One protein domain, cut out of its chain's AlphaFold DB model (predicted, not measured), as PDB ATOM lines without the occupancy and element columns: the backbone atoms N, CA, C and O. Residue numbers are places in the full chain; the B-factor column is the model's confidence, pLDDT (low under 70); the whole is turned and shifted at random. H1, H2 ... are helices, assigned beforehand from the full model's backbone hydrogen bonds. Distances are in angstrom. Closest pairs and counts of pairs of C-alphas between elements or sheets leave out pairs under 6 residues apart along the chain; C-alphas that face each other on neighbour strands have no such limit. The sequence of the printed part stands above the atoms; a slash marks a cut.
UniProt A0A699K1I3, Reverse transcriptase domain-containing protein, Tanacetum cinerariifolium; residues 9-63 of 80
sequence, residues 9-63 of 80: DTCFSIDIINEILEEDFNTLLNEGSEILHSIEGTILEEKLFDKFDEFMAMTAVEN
ATOM      1  N   ASP A   9     -38.406  -4.214  16.656       58.34
ATOM      2  CA  ASP A   9     -39.171  -4.267  17.915       58.34
ATOM      3  C   ASP A   9     -38.989  -5.579  18.706       58.34
ATOM      4  O   ASP A   9     -39.058  -5.599  19.935       58.34
ATOM      5  N   THR A  10     -38.752  -6.700  18.021       56.31
ATOM      6  CA  THR A  10     -38.514  -8.012  18.645       56.31
ATOM      7  C   THR A  10     -37.057  -8.156  19.086       56.31
ATOM      8  O   THR A  10     -36.800  -8.781  20.114       56.31
ATOM      9  N   CYS A  11     -36.115  -7.529  18.371       56.53
ATOM     10  CA  CYS A  11     -34.699  -7.497  18.752       56.53
ATOM     11  C   CYS A  11     -34.502  -6.787  20.095       56.53
ATOM     12  O   CYS A  11     -33.938  -7.372  21.013       56.53
ATOM     13  N   PHE A  12     -35.106  -5.602  20.256       57.03
ATOM     14  CA  PHE A  12     -35.099  -4.885  21.534       57.03
ATOM     15  C   PHE A  12     -35.700  -5.712  22.677       57.03
ATOM     16  O   PHE A  12     -35.189  -5.677  23.791       57.03
ATOM     17  N   SER A  13     -36.761  -6.484  22.420       68.00
ATOM     18  CA  SER A  13     -37.371  -7.320  23.459       68.00
ATOM     19  C   SER A  13     -36.484  -8.492  23.897       68.00
ATOM     20  O   SER A  13     -36.445  -8.802  25.081       68.00
ATOM     21  N   ILE A  14     -35.750  -9.122  22.972       76.50
ATOM     22  CA  ILE A  14     -34.884 -10.274  23.272       76.50
ATOM     23  C   ILE A  14     -33.612  -9.824  23.985       76.50
ATOM     24  O   ILE A  14     -33.205 -10.476  24.941       76.50
ATOM     25  N   ASP A  15     -33.018  -8.707  23.568       76.25
ATOM     26  CA  ASP A  15     -31.820  -8.169  24.215       76.25
ATOM     27  C   ASP A  15     -32.109  -7.779  25.675       76.25
ATOM     28  O   ASP A  15     -31.346  -8.145  26.564       76.25
ATOM     29  N   ILE A  16     -33.267  -7.159  25.939       74.38
ATOM     30  CA  ILE A  16     -33.725  -6.841  27.303       74.38
ATOM     31  C   ILE A  16     -34.018  -8.116  28.111       74.38
ATOM     32  O   ILE A  16     -33.674  -8.192  29.287       74.38
ATOM     33  N   ILE A  17     -34.649  -9.132  27.510       80.44
ATOM     34  CA  ILE A  17     -34.904 -10.411  28.195       80.44
ATOM     35  C   ILE A  17     -33.586 -11.110  28.545       80.44
ATOM     36  O   ILE A  17     -33.454 -11.622  29.650       80.44
ATOM     37  N   ASN A  18     -32.612 -11.117  27.634       81.44
ATOM     38  CA  ASN A  18     -31.297 -11.700  27.883       81.44
ATOM     39  C   ASN A  18     -30.554 -10.952  28.993       81.44
ATOM     40  O   ASN A  18     -29.979 -11.605  29.854       81.44
ATOM     41  N   GLU A  19     -30.612  -9.617  29.010       84.06
ATOM     42  CA  GLU A  19     -30.013  -8.788  30.065       84.06
ATOM     43  C   GLU A  19     -30.618  -9.100  31.445       84.06
ATOM     44  O   GLU A  19     -29.882  -9.324  32.402       84.06
ATOM     45  N   ILE A  20     -31.950  -9.215  31.537       82.88
ATOM     46  CA  ILE A  20     -32.642  -9.576  32.789       82.88
ATOM     47  C   ILE A  20     -32.288 -11.004  33.222       82.88
ATOM     48  O   ILE A  20     -31.985 -11.243  34.389       82.88
ATOM     49  N   LEU A  21     -32.299 -11.962  32.290       86.31
ATOM     50  CA  LEU A  21     -31.934 -13.348  32.588       86.31
ATOM     51  C   LEU A  21     -30.473 -13.468  33.032       86.31
ATOM     52  O   LEU A  21     -30.171 -14.279  33.904       86.31
ATOM     53  N   GLU A  22     -29.571 -12.676  32.454       88.88
ATOM     54  CA  GLU A  22     -28.162 -12.639  32.836       88.88
ATOM     55  C   GLU A  22     -27.971 -12.046  34.239       88.88
ATOM     56  O   GLU A  22     -27.233 -12.615  35.045       88.88
ATOM     57  N   GLU A  23     -28.655 -10.946  34.568       88.69
ATOM     58  CA  GLU A  23     -28.616 -10.337  35.904       88.69
ATOM     59  C   GLU A  23     -29.154 -11.290  36.987       88.69
ATOM     60  O   GLU A  23     -28.496 -11.515  38.013       88.69
ATOM     61  N   ASP A  24     -30.307 -11.913  36.735       89.75
ATOM     62  CA  ASP A  24     -30.920 -12.880  37.648       89.75
ATOM     63  C   ASP A  24     -30.036 -14.126  37.814       89.75
ATOM     64  O   ASP A  24     -29.840 -14.617  38.931       89.75
ATOM     65  N   PHE A  25     -29.439 -14.622  36.725       87.12
ATOM     66  CA  PHE A  25     -28.537 -15.770  36.772       87.12
ATOM     67  C   PHE A  25     -27.241 -15.457  37.523       87.12
ATOM     68  O   PHE A  25     -26.788 -16.270  38.326       87.12
ATOM     69  N   ASN A  26     -26.665 -14.270  37.330       89.88
ATOM     70  CA  ASN A  26     -25.487 -13.833  38.076       89.88
ATOM     71  C   ASN A  26     -25.778 -13.713  39.578       89.88
ATOM     72  O   ASN A  26     -24.952 -14.119  40.399       89.88
ATOM     73  N   THR A  27     -26.961 -13.217  39.948       93.56
ATOM     74  CA  THR A  27     -27.403 -13.167  41.350       93.56
ATOM     75  C   THR A  27     -27.539 -14.575  41.933       93.56
ATOM     76  O   THR A  27     -27.010 -14.850  43.013       93.56
ATOM     77  N   LEU A  28     -28.164 -15.490  41.184       91.06
ATOM     78  CA  LEU A  28     -28.294 -16.895  41.564       91.06
ATOM     79  C   LEU A  28     -26.931 -17.587  41.703       91.06
ATOM     80  O   LEU A  28     -26.743 -18.367  42.631       91.06
ATOM     81  N   LEU A  29     -25.972 -17.310  40.814       89.62
ATOM     82  CA  LEU A  29     -24.615 -17.852  40.902       89.62
ATOM     83  C   LEU A  29     -23.874 -17.334  42.130       89.62
ATOM     84  O   LEU A  29     -23.168 -18.104  42.776       89.62
ATOM     85  N   ASN A  30     -24.029 -16.054  42.468       92.38
ATOM     86  CA  ASN A  30     -23.382 -15.482  43.640       92.38
ATOM     87  C   ASN A  30     -23.901 -16.124  44.938       92.38
ATOM     88  O   ASN A  30     -23.106 -16.553  45.770       92.38
ATOM     89  N   GLU A  31     -25.222 -16.256  45.085       90.81
ATOM     90  CA  GLU A  31     -25.828 -16.939  46.237       90.81
ATOM     91  C   GLU A  31     -25.521 -18.446  46.231       90.81
ATOM     92  O   GLU A  31     -25.115 -19.026  47.242       90.81
ATOM     93  N   GLY A  32     -25.635 -19.087  45.067       90.56
ATOM     94  CA  GLY A  32     -25.323 -20.498  44.873       90.56
ATOM     95  C   GLY A  32     -23.863 -20.834  45.173       90.56
ATOM     96  O   GLY A  32     -23.588 -21.895  45.728       90.56
ATOM     97  N   SER A  33     -22.924 -19.927  44.885       89.88
ATOM     98  CA  SER A  33     -21.500 -20.109  45.179       89.88
ATOM     99  C   SER A  33     -21.222 -20.205  46.680       89.88
ATOM    100  O   SER A  33     -20.359 -20.988  47.077       89.88
ATOM    101  N   GLU A  34     -21.931 -19.450  47.526       92.62
ATOM    102  CA  GLU A  34     -21.780 -19.566  48.984       92.62
ATOM    103  C   GLU A  34     -22.280 -20.925  49.492       92.62
ATOM    104  O   GLU A  34     -21.664 -21.542  50.368       92.62
ATOM    105  N   ILE A  35     -23.372 -21.425  48.907       91.94
ATOM    106  CA  ILE A  35     -23.923 -22.747  49.221       91.94
ATOM    107  C   ILE A  35     -22.953 -23.844  48.776       91.94
ATOM    108  O   ILE A  35     -22.660 -24.734  49.572       91.94
ATOM    109  N   LEU A  36     -22.422 -23.762  47.550       92.62
ATOM    110  CA  LEU A  36     -21.447 -24.717  47.015       92.62
ATOM    111  C   LEU A  36     -20.187 -24.776  47.884       92.62
ATOM    112  O   LEU A  36     -19.789 -25.860  48.299       92.62
ATOM    113  N   HIS A  37     -19.630 -23.622  48.257       94.50
ATOM    114  CA  HIS A  37     -18.484 -23.556  49.168       94.50
ATOM    115  C   HIS A  37     -18.803 -24.154  50.552       94.50
ATOM    116  O   HIS A  37     -17.949 -24.756  51.196       94.50
ATOM    117  N   SER A  38     -20.043 -24.022  51.031       94.38
ATOM    118  CA  SER A  38     -20.463 -24.573  52.330       94.38
ATOM    119  C   SER A  38     -20.613 -26.099  52.337       94.38
ATOM    120  O   SER A  38     -20.624 -26.701  53.414       94.38
ATOM    121  N   ILE A  39     -20.755 -26.726  51.166       95.38
ATOM    122  CA  ILE A  39     -20.933 -28.178  51.015       95.38
ATOM    123  C   ILE A  39     -19.745 -28.857  50.322       95.38
ATOM    124  O   ILE A  39     -19.801 -30.070  50.114       95.38
ATOM    125  N   GLU A  40     -18.691 -28.108  49.994       94.75
ATOM    126  CA  GLU A  40     -17.488 -28.603  49.319       94.75
ATOM    127  C   GLU A  40     -16.843 -29.757  50.109       94.75
ATOM    128  O   GLU A  40     -16.653 -29.695  51.328       94.75
ATOM    129  N   GLY A  41     -16.538 -30.854  49.418       93.81
ATOM    130  CA  GLY A  41     -15.984 -32.084  49.978       93.81
ATOM    131  C   GLY A  41     -16.990 -32.963  50.729       93.81
ATOM    132  O   GLY A  41     -16.588 -33.936  51.375       93.81
ATOM    133  N   THR A  42     -18.288 -32.648  50.689       96.88
ATOM    134  CA  THR A  42     -19.336 -33.463  51.322       96.88
ATOM    135  C   THR A  42     -20.053 -34.361  50.313       96.88
ATOM    136  O   THR A  42     -20.128 -34.068  49.127       96.88
ATOM    137  N   ILE A  43     -20.716 -35.417  50.794       96.38
ATOM    138  CA  ILE A  43     -21.601 -36.253  49.956       96.38
ATOM    139  C   ILE A  43     -22.784 -35.471  49.355       96.38
ATOM    140  O   ILE A  43     -23.482 -35.962  48.469       96.38
ATOM    141  N   LEU A  44     -23.083 -34.283  49.892       95.06
ATOM    142  CA  LEU A  44     -24.148 -33.435  49.374       95.06
ATOM    143  C   LEU A  44     -23.717 -32.732  48.083       95.06
ATOM    144  O   LEU A  44     -24.563 -32.554  47.215       95.06
ATOM    145  N   GLU A  45     -22.432 -32.402  47.942       94.12
ATOM    146  CA  GLU A  45     -21.857 -31.875  46.702       94.12
ATOM    147  C   GLU A  45     -22.011 -32.890  45.563       94.12
ATOM    148  O   GLU A  45     -22.619 -32.575  44.543       94.12
ATOM    149  N   GLU A  46     -21.567 -34.135  45.774       93.94
ATOM    150  CA  GLU A  46     -21.686 -35.216  44.779       93.94
ATOM    151  C   GLU A  46     -23.145 -35.421  44.338       93.94
ATOM    152  O   GLU A  46     -23.455 -35.416  43.150       93.94
ATOM    153  N   LYS A  47     -24.078 -35.497  45.298       95.38
ATOM    154  CA  LYS A  47     -25.515 -35.652  45.008       95.38
ATOM    155  C   LYS A  47     -26.123 -34.460  44.275       95.38
ATOM    156  O   LYS A  47     -27.099 -34.631  43.542       95.38
ATOM    157  N   LEU A  48     -25.628 -33.253  44.540       94.12
ATOM    158  CA  LEU A  48     -26.091 -32.048  43.866       94.12
ATOM    159  C   LEU A  48     -25.655 -32.070  42.398       94.12
ATOM    160  O   LEU A  48     -26.494 -31.828  41.533       94.12
ATOM    161  N   PHE A  49     -24.393 -32.414  42.125       92.62
ATOM    162  CA  PHE A  49     -23.875 -32.541  40.763       92.62
ATOM    163  C   PHE A  49     -24.554 -33.670  39.982       92.62
ATOM    164  O   PHE A  49     -25.002 -33.422  38.868       92.62
ATOM    165  N   ASP A  50     -24.760 -34.847  40.583       94.25
ATOM    166  CA  ASP A  50     -25.483 -35.955  39.935       94.25
ATOM    167  C   ASP A  50     -26.886 -35.524  39.467       94.25
ATOM    168  O   ASP A  50     -27.326 -35.826  38.356       94.25
ATOM    169  N   LYS A  51     -27.602 -34.778  40.317       94.12
ATOM    170  CA  LYS A  51     -28.941 -34.268  40.003       94.12
ATOM    171  C   LYS A  51     -28.911 -33.127  38.983       94.12
ATOM    172  O   LYS A  51     -29.843 -32.987  38.191       94.12
ATOM    173  N   PHE A  52     -27.873 -32.293  39.018       90.62
ATOM    174  CA  PHE A  52     -27.668 -31.237  38.033       90.62
ATOM    175  C   PHE A  52     -27.401 -31.825  36.643       90.62
ATOM    176  O   PHE A  52     -28.026 -31.403  35.673       90.62
ATOM    177  N   ASP A  53     -26.561 -32.854  36.552       90.69
ATOM    178  CA  ASP A  53     -26.282 -33.562  35.304       90.69
ATOM    179  C   ASP A  53     -27.541 -34.241  34.741       90.69
ATOM    180  O   ASP A  53     -27.797 -34.164  33.538       90.69
ATOM    181  N   GLU A  54     -28.386 -34.834  35.594       93.38
ATOM    182  CA  GLU A  54     -29.698 -35.370  35.196       93.38
ATOM    183  C   GLU A  54     -30.608 -34.275  34.605       93.38
ATOM    184  O   GLU A  54     -31.235 -34.473  33.559       93.38
ATOM    185  N   PHE A  55     -30.648 -33.095  35.229       89.12
ATOM    186  CA  PHE A  55     -31.409 -31.947  34.734       89.12
ATOM    187  C   PHE A  55     -30.882 -31.439  33.379       89.12
ATOM    188  O   PHE A  55     -31.661 -31.207  32.448       89.12
ATOM    189  N   MET A  56     -29.559 -31.319  33.227       85.62
ATOM    190  CA  MET A  56     -28.926 -30.923  31.963       85.62
ATOM    191  C   MET A  56     -29.179 -31.951  30.853       85.62
ATOM    192  O   MET A  56     -29.442 -31.584  29.708       85.62
ATOM    193  N   ALA A  57     -29.175 -33.243  31.185       88.44
ATOM    194  CA  ALA A  57     -29.507 -34.302  30.239       88.44
ATOM    195  C   ALA A  57     -30.973 -34.233  29.774       88.44
ATOM    196  O   ALA A  57     -31.255 -34.478  28.600       88.44
ATOM    197  N   MET A  58     -31.906 -33.859  30.657       84.25
ATOM    198  CA  MET A  58     -33.327 -33.714  30.314       84.25
ATOM    199  C   MET A  58     -33.576 -32.544  29.351       84.25
ATOM    200  O   MET A  58     -34.320 -32.691  28.382       84.25
ATOM    201  N   THR A  59     -32.914 -31.407  29.571       73.00
ATOM    202  CA  THR A  59     -33.049 -30.216  28.708       73.00
ATOM    203  C   THR A  59     -32.384 -30.393  27.338       73.00
ATOM    204  O   THR A  59     -32.867 -29.865  26.335       73.00
ATOM    205  N   ALA A  60     -31.324 -31.204  27.245       60.84
ATOM    206  CA  ALA A  60     -30.681 -31.533  25.972       60.84
ATOM    207  C   ALA A  60     -31.590 -32.331  25.013       60.84
ATOM    208  O   ALA A  60     -31.439 -32.228  23.794       60.84
ATOM    209  N   VAL A  61     -32.553 -33.096  25.538       58.59
ATOM    210  CA  VAL A  61     -33.512 -33.861  24.725       58.59
ATOM    211  C   VAL A  61     -34.523 -32.939  24.029       58.59
ATOM    212  O   VAL A  61     -34.843 -33.172  22.862       58.59
ATOM    213  N   GLU A  62     -34.961 -31.852  24.670       55.69
ATOM    214  CA  GLU A  62     -35.944 -30.911  24.100       55.69
ATOM    215  C   GLU A  62     -35.415 -30.133  22.883       55.69
ATOM    216  O   GLU A  62     -36.154 -29.912  21.924       55.69
ATOM    217  N   ASN A  63     -34.117 -29.819  22.839       57.44
ATOM    218  CA  ASN A  63     -33.498 -29.147  21.688       57.44
ATOM    219  C   ASN A  63     -33.305 -30.059  20.460       57.44
ATOM    220  O   ASN A  63     -32.939 -29.578  19.387       57.44
TER     221      ASN A  63
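Overview. This is residues 9 to 63 of the 80 residues of the protein "Reverse transcriptase domain-containing protein" of Tanacetum cinerariifolium (UniProt A0A699K1I3). Two helices make a narrow, open V: the long H1, then the shorter H2 folding back from a tight link, with nothing between residues 9 to 34 and residues 49 to 63, which stand free. The printed part has 55 residues, H1 then H2, no named strand, and is all helix. It is flat, spanning 49 by 28 by 7 A, and only just extended, close to loose, with a radius of gyration of the C-alphas of 15.5 A.

Along the chain. H1, residues 9 to 39, begins at C-alpha 9 (-39.171, -4.267, 17.915) and is 44.7 A long, with a kink of 26 degrees near residue 31. H2, residues 43 to 62, is 30.0 A long and ends at C-alpha 62 (-35.944, -30.911, 24.100).

Arrangement. H1 and H2 are close but not clearly touching; their closest C-alphas, of Ile 39 and Glu 45, are 5.8 A apart. They run opposite ways at a shallow tilt of 22 degrees. O i to N i+4 pairs are within hydrogen-bond range in 26 of 27 in H1 and 14 of 16 in H2.

Size, cuts and confidence. The C-alphas farthest apart, of Asp 9 and Thr 42, are 48.6 A apart. The printed part has no cut. Residues 9 to 13 and 60 to 63 have pLDDT under 70.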